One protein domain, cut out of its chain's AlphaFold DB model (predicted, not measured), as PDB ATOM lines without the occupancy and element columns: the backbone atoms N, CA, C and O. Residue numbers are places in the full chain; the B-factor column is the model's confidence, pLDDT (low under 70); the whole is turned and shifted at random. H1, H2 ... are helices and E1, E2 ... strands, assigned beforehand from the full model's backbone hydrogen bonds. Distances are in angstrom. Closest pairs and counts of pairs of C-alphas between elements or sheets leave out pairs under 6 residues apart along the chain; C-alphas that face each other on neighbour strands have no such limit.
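This is residues 11 to 81 of the 91 residues of an uncharacterized protein of Marine Group I thaumarchaeote (UniProt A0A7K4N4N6). A strongly twisted sheet of four strands makes a wall, and three short helices follow one another along it: H1 near the end where E2 and E3 finish, H2 over the sheet, H3 only grazing it. The printed part has 71 residues, with three named helices and four named strands in the order E1, E2, H1, H2, H3, E3, E4 along the chain; the sheet is mixed, in the order E1, E2, E3, E4. The class is mixed, helices and strands; the whole is compact, radius of gyration of the C-alphas 12.1 A, yet elongated, spanning 37 by 20 by 18 A.

Start with E1, residues 11 to 14, an antiparallel hairpin with E2, residues 19 to 24; N 12 and O 22 are 2.9 A apart, within hydrogen-bond range. E2 is parallel to E3, residues 59 to 67, with N 21 and O 62 at 2.8 A. E3 forms a hairpin with antiparallel E4, residues 72 to 80, with N 65 and O 74 at 2.9 A. Between E2 and E3 come H1, residues 29 to 37, H2, residues 39 to 44, and H3, residues 46 to 52, completing a strand-helix-strand unit, two parallel neighbour strands with helices between. H1 is on the sheet at a height of 9.9 A, over E3 and slantwise to it at 39 degrees on the local plane; the closest C-alphas are Ala 35 and Tyr 66, 6.3 A. H2 is on it at 8.8 A, only just over E2, with 3 of its C-alphas falling there. H3 only grazes it with residues 46 to 50. H1 and H3 are apart. In H1, H2 and H3 every O i to N i+4 pair is within hydrogen-bond range.

Find C-alpha 11 at (135.122, 115.337, 82.077), where E1 begins. H1 measures 12.0 A, E3 22.5 A and E4 23.7 A, ending at C-alpha 80, (118.786, 104.239, 80.379).

The farthest C-alphas, of Asn 29 and Asn 57, are 37.0 A apart. The printed part has no cut, and no link is long. Look at residues 53 to 54 for pLDDT under 70.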
ATOM      1  N   GLU A  11     136.283 115.905  82.742       93.56
ATOM      2  CA  GLU A  11     135.122 115.337  82.077       93.56
ATOM      3  C   GLU A  11     135.130 115.776  80.617       93.56
ATOM      4  O   GLU A  11     135.200 116.969  80.322       93.56
ATOM      5  N   ILE A  12     135.067 114.810  79.707       94.31
ATOM      6  CA  ILE A  12     134.912 115.056  78.273       94.31
ATOM      7  C   ILE A  12     133.596 114.417  77.856       94.31
ATOM      8  O   ILE A  12     133.411 113.213  78.034       94.31
ATOM      9  N   LEU A  13     132.686 115.235  77.332       95.12
ATOM     10  CA  LEU A  13     131.376 114.816  76.851       95.12
ATOM     11  C   LEU A  13     131.343 114.907  75.326       95.12
ATOM     12  O   LEU A  13     131.487 115.991  74.762       95.12
ATOM     13  N   PHE A  14     131.118 113.770  74.681       93.06
ATOM     14  CA  PHE A  14     130.729 113.690  73.282       93.06
ATOM     15  C   PHE A  14     129.208 113.611  73.237       93.06
ATOM     16  O   PHE A  14     128.630 112.636  73.713       93.06
ATOM     17  N   THR A  15     128.568 114.654  72.715       92.56
ATOM     18  CA  THR A  15     127.107 114.705  72.618       92.56
ATOM     19  C   THR A  15     126.619 113.926  71.406       92.56
ATOM     20  O   THR A  15     127.180 114.086  70.318       92.56
ATOM     21  N   GLY A  16     125.561 113.138  71.565       89.00
ATOM     22  CA  GLY A  16     125.031 112.289  70.503       89.00
ATOM     23  C   GLY A  16     123.809 111.491  70.941       89.00
ATOM     24  O   GLY A  16     123.124 111.849  71.891       89.00
ATOM     25  N   ASP A  17     123.539 110.402  70.228       86.44
ATOM     26  CA  ASP A  17     122.518 109.420  70.595       86.44
ATOM     27  C   ASP A  17     123.177 108.028  70.597       86.44
ATOM     28  O   ASP A  17     123.276 107.399  69.538       86.44
ATOM     29  N   PRO A  18     123.753 107.581  71.733       90.00
ATOM     30  CA  PRO A  18     123.755 108.204  73.068       90.00
ATOM     31  C   PRO A  18     124.858 109.260  73.278       90.00
ATOM     32  O   PRO A  18     125.846 109.310  72.540       90.00
ATOM     33  N   ASP A  19     124.759 110.021  74.372       93.69
ATOM     34  CA  ASP A  19     125.887 110.788  74.906       93.69
ATOM     35  C   ASP A  19     126.990 109.849  75.428       93.69
ATOM     36  O   ASP A  19     126.723 108.798  76.020       93.69
ATOM     37  N   VAL A  20     128.257 110.241  75.271       94.19
ATOM     38  CA  VAL A  20     129.408 109.486  75.787       94.19
ATOM     39  C   VAL A  20     130.293 110.387  76.636       94.19
ATOM     40  O   VAL A  20     130.893 111.343  76.143       94.19
ATOM     41  N   ARG A  21     130.420 110.055  77.924       95.94
ATOM     42  CA  ARG A  21     131.215 110.809  78.897       95.94
ATOM     43  C   ARG A  21     132.440 110.030  79.351       95.94
ATOM     44  O   ARG A  21     132.330 108.930  79.887       95.94
ATOM     45  N   PHE A  22     133.603 110.653  79.248       96.12
ATOM     46  CA  PHE A  22     134.854 110.174  79.827       96.12
ATOM     47  C   PHE A  22     135.157 110.970  81.094       96.12
ATOM     48  O   PHE A  22     135.255 112.193  81.033       96.12
ATOM     49  N   VAL A  23     135.303 110.287  82.232       94.62
ATOM     50  CA  VAL A  23     135.583 110.915  83.534       94.62
ATOM     51  C   VAL A  23     136.868 110.351  84.127       94.62
ATOM     52  O   VAL A  23     137.015 109.136  84.272       94.62
ATOM     53  N   THR A  24     137.792 111.230  84.502       91.75
ATOM     54  CA  THR A  24     139.057 110.839  85.131       91.75
ATOM     55  C   THR A  24     139.533 111.886  86.131       91.75
ATOM     56  O   THR A  24     139.414 113.081  85.883       91.75
ATOM     57  N   ASP A  25     140.068 111.449  87.266       89.31
ATOM     58  CA  ASP A  25     140.522 112.282  88.383       89.31
ATOM     59  C   ASP A  25     141.996 112.000  88.728       89.31
ATOM     60  O   ASP A  25     142.404 111.878  89.881       89.31
ATOM     61  N   LEU A  26     142.840 111.871  87.702       87.81
ATOM     62  CA  LEU A  26     144.219 111.411  87.867       87.81
ATOM     63  C   LEU A  26     145.147 112.515  88.400       87.81
ATOM     64  O   LEU A  26     145.256 113.627  87.869       87.81
ATOM     65  N   SER A  27     145.874 112.188  89.467       82.75
ATOM     66  CA  SER A  27     146.887 113.056  90.082       82.75
ATOM     67  C   SER A  27     148.252 112.964  89.387       82.75
ATOM     68  O   SER A  27     148.970 113.961  89.281       82.75
ATOM     69  N   GLU A  28     148.603 111.794  88.863       85.50
ATOM     70  CA  GLU A  28     149.900 111.542  88.235       85.50
ATOM     71  C   GLU A  28     149.912 111.944  86.754       85.50
ATOM     72  O   GLU A  28     149.049 111.524  85.984       85.50
ATOM     73  N   ASN A  29     150.919 112.724  86.329       85.56
ATOM     74  CA  ASN A  29     151.012 113.226  84.944       85.56
ATOM     75  C   ASN A  29     151.012 112.096  83.908       85.56
ATOM     76  O   ASN A  29     150.377 112.226  82.870       85.56
ATOM     77  N   HIS A  30     151.744 111.011  84.173       87.88
ATOM     78  CA  HIS A  30     151.865 109.904  83.225       87.88
ATOM     79  C   HIS A  30     150.534 109.158  83.064       87.88
ATOM     80  O   HIS A  30     150.148 108.843  81.942       87.88
ATOM     81  N   ASN A  31     149.794 108.956  84.160       90.00
ATOM     82  CA  ASN A  31     148.462 108.353  84.117       90.00
ATOM     83  C   ASN A  31     147.476 109.268  83.394       90.00
ATOM     84  O   ASN A  31     146.728 108.803  82.540       90.00
ATOM     85  N   PHE A  32     147.502 110.567  83.701       88.88
ATOM     86  CA  PHE A  32     146.659 111.552  83.032       88.88
ATOM     87  C   PHE A  32     146.904 111.578  81.519       88.88
ATOM     88  O   PHE A  32     145.964 111.403  80.752       88.88
ATOM     89  N   ASN A  33     148.161 111.729  81.091       90.56
ATOM     90  CA  ASN A  33     148.511 111.752  79.671       90.56
ATOM     91  C   ASN A  33     148.078 110.457  78.980       90.56
ATOM     92  O   ASN A  33     147.416 110.517  77.950       90.56
ATOM     93  N   SER A  34     148.346 109.298  79.594       92.81
ATOM     94  CA  SER A  34     147.922 108.015  79.027       92.81
ATOM     95  C   SER A  34     146.400 107.874  78.949       92.81
ATOM     96  O   SER A  34     145.898 107.232  78.030       92.81
ATOM     97  N   ALA A  35     145.650 108.449  79.893       93.62
ATOM     98  CA  ALA A  35     144.196 108.468  79.829       93.62
ATOM     99  C   ALA A  35     143.703 109.307  78.650       93.62
ATOM    100  O   ALA A  35     142.893 108.815  77.872       93.62
ATOM    101  N   ILE A  36     144.216 110.527  78.481       92.88
ATOM    102  CA  ILE A  36     143.809 111.413  77.385       92.88
ATOM    103  C   ILE A  36     144.181 110.827  76.018       92.88
ATOM    104  O   ILE A  36     143.331 110.776  75.134       92.88
ATOM    105  N   GLU A  37     145.408 110.325  75.868       93.06
ATOM    106  CA  GLU A  37     145.905 109.738  74.616       93.06
ATOM    107  C   GLU A  37     145.090 108.534  74.146       93.06
ATOM    108  O   GLU A  37     145.046 108.297  72.953       93.06
ATOM    109  N   LYS A  38     144.455 107.783  75.053       94.69
ATOM    110  CA  LYS A  38     143.731 106.543  74.724       94.69
ATOM    111  C   LYS A  38     142.224 106.721  74.523       94.69
ATOM    112  O   LYS A  38     141.522 105.723  74.354       94.69
ATOM    113  N   ILE A  39     141.692 107.944  74.616       94.06
ATOM    114  CA  ILE A  39     140.254 108.193  74.395       94.06
ATOM    115  C   ILE A  39     139.864 107.845  72.956       94.06
ATOM    116  O   ILE A  39     138.813 107.247  72.739       94.06
ATOM    117  N   ASP A  40     140.728 108.173  71.997       91.25
ATOM    118  CA  ASP A  40     140.555 107.901  70.569       91.25
ATOM    119  C   ASP A  40     140.191 106.436  70.283       91.25
ATOM    120  O   ASP A  40     139.193 106.175  69.618       91.25
ATOM    121  N   SER A  41     140.911 105.490  70.889       87.31
ATOM    122  CA  SER A  41     140.710 104.051  70.721       87.31
ATOM    123  C   SER A  41     139.328 103.589  71.176       87.31
ATOM    124  O   SER A  41     138.762 102.659  70.606       87.31
ATOM    125  N   VAL A  42     138.759 104.240  72.199       90.25
ATOM    126  CA  VAL A  42     137.389 103.950  72.628       90.25
ATOM    127  C   VAL A  42     136.406 104.574  71.668       90.25
ATOM    128  O   VAL A  42     135.473 103.888  71.276       90.25
ATOM    129  N   VAL A  43     136.608 105.843  71.305       90.25
ATOM    130  CA  VAL A  43     135.713 106.584  70.409       90.25
ATOM    131  C   VAL A  43     135.581 105.877  69.058       90.25
ATOM    132  O   VAL A  43     134.467 105.689  68.575       90.25
ATOM    133  N   GLU A  44     136.692 105.412  68.489       90.94
ATOM    134  CA  GLU A  44     136.726 104.657  67.231       90.94
ATOM    135  C   GLU A  44     135.956 103.329  67.316       90.94
ATOM    136  O   GLU A  44     135.311 102.912  66.355       90.94
ATOM    137  N   LEU A  45     135.973 102.681  68.485       89.94
ATOM    138  CA  LEU A  45     135.357 101.373  68.720       89.94
ATOM    139  C   LEU A  45     134.048 101.444  69.520       89.94
ATOM    140  O   LEU A  45     133.545 100.410  69.971       89.94
ATOM    141  N   LEU A  46     133.461 102.636  69.673       87.50
ATOM    142  CA  LEU A  46     132.233 102.844  70.445       87.50
ATOM    143  C   LEU A  46     131.096 101.895  70.044       87.50
ATOM    144  O   LEU A  46     130.513 101.289  70.948       87.50
ATOM    145  N   PRO A  47     130.796 101.686  68.742       85.00
ATOM    146  CA  PRO A  47     129.723 100.778  68.342       85.00
ATOM    147  C   PRO A  47     129.925  99.354  68.868       85.00
ATOM    148  O   PRO A  47     128.974  98.716  69.311       85.00
ATOM    149  N   TYR A  48     131.165  98.861  68.875       85.94
ATOM    150  CA  TYR A  48     131.485  97.526  69.381       85.94
ATOM    151  C   TYR A  48     131.328  97.455  70.898       85.94
ATOM    152  O   TYR A  48     130.664  96.563  71.417       85.94
ATOM    153  N   HIS A  49     131.867  98.441  71.617       83.31
ATOM    154  CA  HIS A  49     131.789  98.469  73.075       83.31
ATOM    155  C   HIS A  49     130.351  98.549  73.592       83.31
ATOM    156  O   HIS A  49     130.036  97.935  74.611       83.31
ATOM    157  N   LEU A  50     129.479  99.316  72.936       81.31
ATOM    158  CA  LEU A  50     128.096  99.461  73.386       81.31
ATOM    159  C   LEU A  50     127.256  98.216  73.066       81.31
ATOM    160  O   LEU A  50     126.444  97.805  73.896       81.31
ATOM    161  N   ASN A  51     127.519  97.561  71.932       77.75
ATOM    162  CA  ASN A  51     126.839  96.324  71.544       77.75
ATOM    163  C   ASN A  51     127.258  95.118  72.406       77.75
ATOM    164  O   ASN A  51     126.399  94.344  72.828       77.75
ATOM    165  N   ASP A  52     128.547  94.975  72.731       71.75
ATOM    166  CA  ASP A  52     129.077  93.825  73.491       71.75
ATOM    167  C   ASP A  52     128.550  93.742  74.934       71.75
ATOM    168  O   ASP A  52     128.552  92.681  75.563       71.75
ATOM    169  N   ASN A  53     128.097  94.866  75.490       67.75
ATOM    170  CA  ASN A  53     127.676  94.951  76.886       67.75
ATOM    171  C   ASN A  53     126.189  94.605  77.114       67.75
ATOM    172  O   ASN A  53     125.724  94.724  78.249       67.75
ATOM    173  N   ASN A  54     125.451  94.150  76.087       67.56
ATOM    174  CA  ASN A  54     123.996  93.914  76.140       67.56
ATOM    175  C   ASN A  54     123.233  95.119  76.727       67.56
ATOM    176  O   ASN A  54     122.336  94.963  77.562       67.56
ATOM    177  N   ILE A  55     123.645  96.332  76.353       71.06
ATOM    178  CA  ILE A  55     123.042  97.558  76.869       71.06
ATOM    179  C   ILE A  55     121.667  97.740  76.205       71.06
ATOM    180  O   ILE A  55     121.540  97.482  75.008       71.06
ATOM    181  N   PRO A  56     120.627  98.155  76.951       71.19
ATOM    182  CA  PRO A  56     119.320  98.460  76.376       71.19
ATOM    183  C   PRO A  56     119.392  99.505  75.251       71.19
ATOM    184  O   PRO A  56     120.205 100.425  75.307       71.19
ATOM    185  N   ASN A  57     118.504  99.383  74.256       70.75
ATOM    186  CA  ASN A  57     118.452 100.278  73.089       70.75
ATOM    187  C   ASN A  57     118.063 101.729  73.435       70.75
ATOM    188  O   ASN A  57     118.228 102.610  72.604       70.75
ATOM    189  N   ASP A  58     117.536 101.984  74.633       81.50
ATOM    190  CA  ASP A  58     117.149 103.300  75.158       81.50
ATOM    191  C   ASP A  58     118.256 103.951  76.014       81.50
ATOM    192  O   ASP A  58     117.999 104.688  76.973       81.50
ATOM    193  N   LEU A  59     119.510 103.663  75.661       86.56
ATOM    194  CA  LEU A  59     120.701 104.271  76.237       86.56
ATOM    195  C   LEU A  59     120.721 105.774  75.940       86.56
ATOM    196  O   LEU A  59     120.747 106.185  74.791       86.56
ATOM    197  N   SER A  60     120.744 106.594  76.985       90.75
ATOM    198  CA  SER A  60     120.854 108.053  76.872       90.75
ATOM    199  C   SER A  60     122.277 108.543  77.135       90.75
ATOM    200  O   SER A  60     122.697 109.537  76.555       90.75
ATOM    201  N   GLU A  61     123.036 107.848  77.991       92.81
ATOM    202  CA  GLU A  61     124.426 108.208  78.295       92.81
ATOM    203  C   GLU A  61     125.271 106.976  78.641       92.81
ATOM    204  O   GLU A  61     124.875 106.137  79.455       92.81
ATOM    205  N   ALA A  62     126.480 106.893  78.090       92.81
ATOM    206  CA  ALA A  62     127.510 105.940  78.483       92.81
ATOM    207  C   ALA A  62     128.659 106.662  79.197       92.81
ATOM    208  O   ALA A  62     129.287 107.562  78.643       92.81
ATOM    209  N   VAL A  63     128.975 106.247  80.425       94.25
ATOM    210  CA  VAL A  63     130.040 106.850  81.236       94.25
ATOM    211  C   VAL A  63     131.212 105.888  81.356       94.25
ATOM    212  O   VAL A  63     131.083 104.800  81.926       94.25
ATOM    213  N   TYR A  64     132.374 106.326  80.890       94.88
ATOM    214  CA  TYR A  64     133.643 105.619  80.981       94.88
ATOM    215  C   TYR A  64     134.527 106.203  82.087       94.88
ATOM    216  O   TYR A  64     134.568 107.417  82.303       94.88
ATOM    217  N   LYS A  65     135.273 105.326  82.765       94.81
ATOM    218  CA  LYS A  65     136.341 105.695  83.706       94.81
ATOM    219  C   LYS A  65     137.663 105.065  83.300       94.81
ATOM    220  O   LYS A  65     137.684 103.956  82.761       94.81
ATOM    221  N   TYR A  66     138.758 105.768  83.566       93.62
ATOM    222  CA  TYR A  66     140.088 105.242  83.295       93.62
ATOM    223  C   TYR A  66     140.515 104.282  84.406       93.62
ATOM    224  O   TYR A  66     140.637 104.670  85.565       93.62
ATOM    225  N   ASP A  67     140.739 103.022  84.051       92.44
ATOM    226  CA  ASP A  67     141.294 102.017  84.948       92.44
ATOM    227  C   ASP A  67     142.821 102.040  84.838       92.44
ATOM    228  O   ASP A  67     143.387 101.549  83.860       92.44
ATOM    229  N   ILE A  68     143.482 102.616  85.846       90.38
ATOM    230  CA  ILE A  68     144.946 102.748  85.898       90.38
ATOM    231  C   ILE A  68     145.618 101.372  85.883       90.38
ATOM    232  O   ILE A  68     146.653 101.216  85.242       90.38
ATOM    233  N   GLU A  69     145.024 100.367  86.540       91.19
ATOM    234  CA  GLU A  69     145.618  99.029  86.658       91.19
ATOM    235  C   GLU A  69     145.780  98.371  85.288       91.19
ATOM    236  O   GLU A  69     146.805  97.758  85.000       91.19
ATOM    237  N   SER A  70     144.766  98.510  84.427       91.06
ATOM    238  CA  SER A  70     144.814  97.978  83.062       91.06
ATOM    239  C   SER A  70     145.272  98.991  82.016       91.06
ATOM    240  O   SER A  70     145.502  98.615  80.866       91.06
ATOM    241  N   GLY A  71     145.406 100.264  82.390       91.00
ATOM    242  CA  GLY A  71     145.725 101.362  81.486       91.00
ATOM    243  C   GLY A  71     144.689 101.543  80.373       91.00
ATOM    244  O   GLY A  71     145.073 101.884  79.250       91.00
ATOM    245  N   ARG A  72     143.408 101.254  80.647       91.62
ATOM    246  CA  ARG A  72     142.304 101.272  79.672       91.62
ATOM    247  C   ARG A  72     141.103 102.037  80.211       91.62
ATOM    248  O   ARG A  72     140.785 101.970  81.394       91.62
ATOM    249  N   TRP A  73     140.376 102.689  79.315       94.12
ATOM    250  CA  TRP A  73     139.034 103.185  79.601       94.12
ATOM    251  C   TRP A  73     138.047 102.023  79.663       94.12
ATOM    252  O   TRP A  73     138.015 101.174  78.774       94.12
ATOM    253  N   ARG A  74     137.234 101.983  80.718       92.06
ATOM    254  CA  ARG A  74     136.207 100.960  80.914       92.06
ATOM    255  C   ARG A  74     134.850 101.604  81.091       92.06
ATOM    256  O   ARG A  74     134.731 102.628  81.765       92.06
ATOM    257  N   LEU A  75     133.834 100.977  80.506       91.81
ATOM    258  CA  LEU A  75     132.456 101.384  80.714       91.81
ATOM    259  C   LEU A  75     132.116 101.170  82.195       91.81
ATOM    260  O   LEU A  75     132.213 100.060  82.714       91.81
ATOM    261  N   ASN A  76     131.786 102.256  82.882       91.94
ATOM    262  CA  ASN A  76     131.566 102.281  84.324       91.94
ATOM    263  C   ASN A  76     130.073 102.298  84.659       91.94
ATOM    264  O   ASN A  76     129.625 101.650  85.604       91.94
ATOM    265  N   SER A  77     129.291 103.068  83.907       91.19
ATOM    266  CA  SER A  77     127.844 103.119  84.086       91.19
ATOM    267  C   SER A  77     127.145 103.572  82.821       91.19
ATOM    268  O   SER A  77     127.731 104.289  82.016       91.19
ATOM    269  N   VAL A  78     125.875 103.214  82.709       91.56
ATOM    270  CA  VAL A  78     124.985 103.646  81.635       91.56
ATOM    271  C   VAL A  78     123.747 104.318  82.220       91.56
ATOM    272  O   VAL A  78     123.293 103.942  83.304       91.56
ATOM    273  N   LEU A  79     123.215 105.318  81.526       90.31
ATOM    274  CA  LEU A  79     121.917 105.918  81.798       90.31
ATOM    275  C   LEU A  79     120.925 105.402  80.761       90.31
ATOM    276  O   LEU A  79     121.135 105.580  79.566       90.31
ATOM    277  N   VAL A  80     119.854 104.774  81.221       86.69
ATOM    278  CA  VAL A  80     118.786 104.239  80.379       86.69
ATOM    279  C   VAL A  80     117.500 104.953  80.783       86.69
ATOM    280  O   VAL A  80     117.012 104.776  81.907       86.69
ATOM    281  N   GLY A  81     117.025 105.866  79.934       82.25
ATOM    282  CA  GLY A  81     116.019 106.859  80.309       82.25
ATOM    283  C   GLY A  81     116.464 107.690  81.522       82.25
ATOM    284  O   GLY A  81     117.421 108.451  81.457       82.25
TER     285      GLY A  81